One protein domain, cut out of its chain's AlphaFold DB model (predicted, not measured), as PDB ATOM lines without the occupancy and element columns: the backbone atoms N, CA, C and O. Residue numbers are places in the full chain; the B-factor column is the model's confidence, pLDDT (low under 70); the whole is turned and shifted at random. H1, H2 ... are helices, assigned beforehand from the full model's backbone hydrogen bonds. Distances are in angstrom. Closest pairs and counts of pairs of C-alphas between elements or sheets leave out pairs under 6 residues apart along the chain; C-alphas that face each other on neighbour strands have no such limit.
ATOM      1  N   LYS A 149     141.272 291.842 219.494       95.62
ATOM      2  CA  LYS A 149     141.444 292.641 218.267       95.62
ATOM      3  C   LYS A 149     140.218 293.498 217.967       95.62
ATOM      4  O   LYS A 149     140.364 294.599 217.449       95.62
ATOM      5  N   MET A 150     139.021 293.030 218.326       95.44
ATOM      6  CA  MET A 150     137.794 293.811 218.150       95.44
ATOM      7  C   MET A 150     137.798 295.053 219.041       95.44
ATOM      8  O   MET A 150     137.463 296.138 218.578       95.44
ATOM      9  N   LYS A 151     138.228 294.914 220.301       93.25
ATOM     10  CA  LYS A 151     138.354 296.043 221.231       93.25
ATOM     11  C   LYS A 151     139.432 297.030 220.798       93.25
ATOM     12  O   LYS A 151     139.189 298.230 220.801       93.25
ATOM     13  N   VAL A 152     140.575 296.528 220.334       94.38
ATOM     14  CA  VAL A 152     141.624 297.359 219.725       94.38
ATOM     15  C   VAL A 152     141.078 298.137 218.523       94.38
ATOM     16  O   VAL A 152     141.313 299.335 218.404       94.38
ATOM     17  N   LEU A 153     140.310 297.484 217.647       94.94
ATOM     18  CA  LEU A 153     139.732 298.139 216.475       94.94
ATOM     19  C   LEU A 153     138.710 299.222 216.847       94.94
ATOM     20  O   LEU A 153     138.674 300.266 216.200       94.94
ATOM     21  N   GLN A 154     137.896 298.983 217.880       92.25
ATOM     22  CA  GLN A 154     136.954 299.969 218.421       92.25
ATOM     23  C   GLN A 154     137.690 301.206 218.940       92.25
ATOM     24  O   GLN A 154     137.408 302.305 218.469       92.25
ATOM     25  N   PHE A 155     138.709 301.007 219.779       89.50
ATOM     26  CA  PHE A 155     139.564 302.083 220.283       89.50
ATOM     27  C   PHE A 155     140.181 302.912 219.149       89.50
ATOM     28  O   PHE A 155     140.122 304.139 219.140       89.50
ATOM     29  N   VAL A 156     140.729 302.251 218.126       90.44
ATOM     30  CA  VAL A 156     141.302 302.955 216.971       90.44
ATOM     31  C   VAL A 156     140.238 303.784 216.241       90.44
ATOM     32  O   VAL A 156     140.503 304.915 215.838       90.44
ATOM     33  N   CYS A 157     139.027 303.253 216.075       91.56
ATOM     34  CA  CYS A 157     137.928 303.971 215.432       91.56
ATOM     35  C   CYS A 157     137.509 305.229 216.206       91.56
ATOM     36  O   CYS A 157     137.273 306.267 215.581       91.56
ATOM     37  N   GLU A 158     137.467 305.143 217.536       88.12
ATOM     38  CA  GLU A 158     137.183 306.264 218.436       88.12
ATOM     39  C   GLU A 158     138.241 307.363 218.299       88.12
ATOM     40  O   GLU A 158     137.895 308.526 218.095       88.12
ATOM     41  N   MET A 159     139.526 306.992 218.256       84.31
ATOM     42  CA  MET A 159     140.629 307.940 218.053       84.31
ATOM     43  C   MET A 159     140.551 308.687 216.712       84.31
ATOM     44  O   MET A 159     140.929 309.855 216.627       84.31
ATOM     45  N   TYR A 160     140.043 308.044 215.655       84.88
ATOM     46  CA  TYR A 160     139.835 308.689 214.350       84.88
ATOM     47  C   TYR A 160     138.507 309.467 214.247       84.88
ATOM     48  O   TYR A 160     138.246 310.095 213.217       84.88
ATOM     49  N   GLY A 161     137.663 309.443 215.284       74.94
ATOM     50  CA  GLY A 161     136.519 310.336 215.495       74.94
ATOM     51  C   GLY A 161     135.324 310.197 214.544       74.94
ATOM     52  O   GLY A 161     134.326 310.871 214.758       74.94
ATOM     53  N   ASN A 162     135.391 309.366 213.497       80.69
ATOM     54  CA  ASN A 162     134.329 309.199 212.486       80.69
ATOM     55  C   ASN A 162     134.418 307.851 211.744       80.69
ATOM     56  O   ASN A 162     134.075 307.757 210.562       80.69
ATOM     57  N   LYS A 163     134.960 306.817 212.390       90.06
ATOM     58  CA  LYS A 163     135.115 305.489 211.789       90.06
ATOM     59  C   LYS A 163     134.345 304.458 212.591       90.06
ATOM     60  O   LYS A 163     134.189 304.589 213.798       90.06
ATOM     61  N   GLN A 164     133.861 303.434 211.909       91.75
ATOM     62  CA  GLN A 164     133.334 302.222 212.516       91.75
ATOM     63  C   GLN A 164     134.277 301.056 212.217       91.75
ATOM     64  O   GLN A 164     134.925 301.054 211.170       91.75
ATOM     65  N   PRO A 165     134.312 300.007 213.059       91.88
ATOM     66  CA  PRO A 165     135.128 298.823 212.795       91.88
ATOM     67  C   PRO A 165     134.908 298.237 211.392       91.88
ATOM     68  O   PRO A 165     135.856 297.839 210.726       91.88
ATOM     69  N   LYS A 166     133.665 298.269 210.897       92.44
ATOM     70  CA  LYS A 166     133.293 297.787 209.556       92.44
ATOM     71  C   LYS A 166     133.886 298.605 208.403       92.44
ATOM     72  O   LYS A 166     133.976 298.080 207.297       92.44
ATOM     73  N   ASP A 167     134.323 299.840 208.654       93.44
ATOM     74  CA  ASP A 167     135.047 300.655 207.668       93.44
ATOM     75  C   ASP A 167     136.472 300.126 207.418       93.44
ATOM     76  O   ASP A 167     137.129 300.544 206.466       93.44
ATOM     77  N   TRP A 168     136.935 299.185 208.250       93.50
ATOM     78  CA  TRP A 168     138.218 298.494 208.156       93.50
ATOM     79  C   TRP A 168     137.971 296.995 207.929       93.50
ATOM     80  O   TRP A 168     138.168 296.186 208.835       93.50
ATOM     81  N   PRO A 169     137.495 296.586 206.739       94.81
ATOM     82  CA  PRO A 169     136.948 295.245 206.524       94.81
ATOM     83  C   PRO A 169     137.965 294.122 206.770       94.81
ATOM     84  O   PRO A 169     137.600 293.062 207.277       94.81
ATOM     85  N   GLU A 170     139.241 294.348 206.450       95.56
ATOM     86  CA  GLU A 170     140.308 293.370 206.696       95.56
ATOM     87  C   GLU A 170     140.546 293.161 208.196       95.56
ATOM     88  O   GLU A 170     140.528 292.021 208.669       95.56
ATOM     89  N   HIS A 171     140.694 294.254 208.948       96.50
ATOM     90  CA  HIS A 171     140.878 294.247 210.401       96.50
ATOM     91  C   HIS A 171     139.653 293.694 211.119       96.50
ATOM     92  O   HIS A 171     139.783 292.863 212.013       96.50
ATOM     93  N   TYR A 172     138.459 294.099 210.697       96.69
ATOM     94  CA  TYR A 172     137.201 293.619 211.254       96.69
ATOM     95  C   TYR A 172     137.066 292.104 211.092       96.69
ATOM     96  O   TYR A 172     136.828 291.401 212.072       96.69
ATOM     97  N   ARG A 173     137.337 291.573 209.893       96.81
ATOM     98  CA  ARG A 173     137.347 290.123 209.654       96.81
ATOM     99  C   ARG A 173     138.399 289.418 210.509       96.81
ATOM    100  O   ARG A 173     138.120 288.363 211.069       96.81
ATOM    101  N   ALA A 174     139.603 289.979 210.624       95.62
ATOM    102  CA  ALA A 174     140.652 289.411 211.470       95.62
ATOM    103  C   ALA A 174     140.243 289.378 212.955       95.62
ATOM    104  O   ALA A 174     140.520 288.399 213.648       95.62
ATOM    105  N   ALA A 175     139.548 290.412 213.429       95.81
ATOM    106  CA  ALA A 175     139.013 290.480 214.781       95.81
ATOM    107  C   ALA A 175     137.890 289.457 215.024       95.81
ATOM    108  O   ALA A 175     137.891 288.783 216.052       95.81
ATOM    109  N   GLU A 176     136.970 289.285 214.072       96.25
ATOM    110  CA  GLU A 176     135.925 288.256 214.153       96.25
ATOM    111  C   GLU A 176     136.505 286.836 214.113       96.25
ATOM    112  O   GLU A 176     136.033 285.957 214.832       96.25
ATOM    113  N   ASN A 177     137.532 286.595 213.293       95.50
ATOM    114  CA  ASN A 177     138.219 285.304 213.245       95.50
ATOM    115  C   ASN A 177     138.839 284.965 214.604       95.50
ATOM    116  O   ASN A 177     138.601 283.876 215.119       95.50
ATOM    117  N   GLN A 178     139.566 285.914 215.206       95.00
ATOM    118  CA  GLN A 178     140.170 285.725 216.525       95.00
ATOM    119  C   GLN A 178     139.114 285.377 217.582       95.00
ATOM    120  O   GLN A 178     139.337 284.486 218.398       95.00
ATOM    121  N   PHE A 179     137.967 286.059 217.564       91.12
ATOM    122  CA  PHE A 179     136.872 285.786 218.492       91.12
ATOM    123  C   PHE A 179     136.355 284.345 218.354       91.12
ATOM    124  O   PHE A 179     136.350 283.607 219.335       91.12
ATOM    125  N   ARG A 180     136.036 283.904 217.129       92.38
ATOM    126  CA  ARG A 180     135.541 282.537 216.883       92.38
ATOM    127  C   ARG A 180     136.553 281.457 217.258       92.38
ATOM    128  O   ARG A 180     136.178 280.408 217.770       92.38
ATOM    129  N   GLU A 181     137.838 281.695 217.002       90.75
ATOM    130  CA  GLU A 181     138.904 280.757 217.368       90.75
ATOM    131  C   GLU A 181     139.064 280.610 218.887       90.75
ATOM    132  O   GLU A 181     139.454 279.541 219.357       90.75
ATOM    133  N   ARG A 182     138.779 281.664 219.663       87.00
ATOM    134  CA  ARG A 182     138.775 281.592 221.131       87.00
ATOM    135  C   ARG A 182     137.578 280.794 221.641       87.00
ATOM    136  O   ARG A 182     137.788 279.880 222.430       87.00
ATOM    137  N   GLU A 183     136.379 281.054 221.122       86.31
ATOM    138  CA  GLU A 183     135.164 280.316 221.508       86.31
ATOM    139  C   GLU A 183     135.298 278.805 221.244       86.31
ATOM    140  O   GLU A 183     135.034 277.989 222.125       86.31
ATOM    141  N   GLN A 184     135.816 278.408 220.076       85.25
ATOM    142  CA  GLN A 184     136.025 276.987 219.748       85.25
ATOM    143  C   GLN A 184     137.024 276.290 220.687       85.25
ATOM    144  O   GLN A 184     136.875 275.111 221.014       85.25
ATOM    145  N   LYS A 185     138.064 277.003 221.134       80.69
ATOM    146  CA  LYS A 185     139.043 276.472 222.099       80.69
ATOM    147  C   LYS A 185     138.446 276.306 223.495       80.69
ATOM    148  O   LYS A 185     138.881 275.429 224.238       80.69
ATOM    149  N   GLU A 186     137.477 277.137 223.859       77.31
ATOM    150  CA  GLU A 186     136.767 277.027 225.131       77.31
ATOM    151  C   GLU A 186     135.797 275.839 225.120       77.31
ATOM    152  O   GLU A 186     135.818 275.034 226.049       77.31
ATOM    153  N   GLU A 187     135.032 275.654 224.041       74.31
ATOM    154  CA  GLU A 187     134.062 274.556 223.904       74.31
ATOM    155  C   GLU A 187     134.743 273.175 223.889       74.31
ATOM    156  O   GLU A 187     134.375 272.272 224.640       74.31
ATOM    157  N   THR A 188     135.845 273.043 223.145       73.00
ATOM    158  CA  THR A 188     136.638 271.799 223.097       73.00
ATOM    159  C   THR A 188     137.288 271.425 224.432       73.00
ATOM    160  O   THR A 188     137.477 270.242 224.707       73.00
ATOM    161  N   ARG A 189     137.608 272.401 225.292       71.81
ATOM    162  CA  ARG A 189     138.174 272.147 226.626       71.81
ATOM    163  C   ARG A 189     137.134 271.586 227.600       71.81
ATOM    164  O   ARG A 189     137.488 270.774 228.459       71.81
ATOM    165  N   VAL A 190     135.878 272.017 227.470       73.81
ATOM    166  CA  VAL A 190     134.762 271.577 228.321       73.81
ATOM    167  C   VAL A 190     134.341 270.144 227.986       73.81
ATOM    168  O   VAL A 190     134.019 269.391 228.895       73.81
ATOM    169  N   GLU A 191     134.409 269.731 226.719       65.00
ATOM    170  CA  GLU A 191     134.059 268.362 226.302       65.00
ATOM    171  C   GLU A 191     135.148 267.316 226.606       65.00
ATOM    172  O   GLU A 191     134.864 266.119 226.662       65.00
ATOM    173  N   SER A 192     136.400 267.747 226.800       62.81
ATOM    174  CA  SER A 192     137.540 266.865 227.094       62.81
ATOM    175  C   SER A 192     137.852 266.677 228.587       62.81
ATOM    176  O   SER A 192     138.815 265.977 228.908       62.81
ATOM    177  N   SER A 193     137.098 267.332 229.479       50.53
ATOM    178  CA  SER A 193     137.276 267.292 230.943       50.53
ATOM    179  C   SER A 193     136.186 266.458 231.609       50.53
ATOM    180  O   SER A 193     136.516 265.749 232.584       50.53
TER     181      SER A 193
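What this domain is: This is residues 149 to 193 of the 193 residues of an uncharacterized protein of Rhynchophorus ferrugineus (UniProt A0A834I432). One long helix, H2, makes most of the length of a rod, and a shorter helix, H1, packs beside the first part of it, so that the two form an uneven helical hairpin. The later part of H2, residues 180 to 191, sticks out as a bare arm together with residues 192 and 193. The printed part has 45 residues with two named helices, H1 then H2 along the chain, and no named strand; the class is all helix. The whole is only just loose, close to extended, with a radius of gyration of the C-alphas of 13.9 A, and it spans 46 by 16 by 8 A.

Where its parts are: H2 is residues 169 to 191, 33.5 A from first to last C-alpha. It begins at C-alpha 169 at (136.948, 295.245, 206.524) and ends at C-alpha 191 at (134.059, 268.362, 226.302). H1 is residues 149 to 159, 15.3 A long by the same measure, and begins at C-alpha 149 at (141.444, 292.641, 218.267).

How they stand to each other: H2 touches H1 with residues 171 to 178 alone. Their closest C-alphas, those of Ala 175 and Lys 149, are 4.8 A apart. The two run opposite ways at a shallow tilt of 33 degrees, only just short of steep, and form a helical hairpin. Their centres are 17.4 A apart. In both H1 and H2 every O i to N i+4 pair is within hydrogen-bond range.

The domain as a whole: The two C-alphas farthest apart, those of Asn 162 and Ser 193, are 45.9 A apart. Without residues 180 to 193, which stand free, the body of 31 residues spans 25 by 14 by 7 A. The link from H1 to H2 has 9 residues and is short. The printed part has no cut and ends at Ser 193, the chain's last residue. The mean pLDDT of the printed part is 87.2, and residues 191 to 193 are under 70.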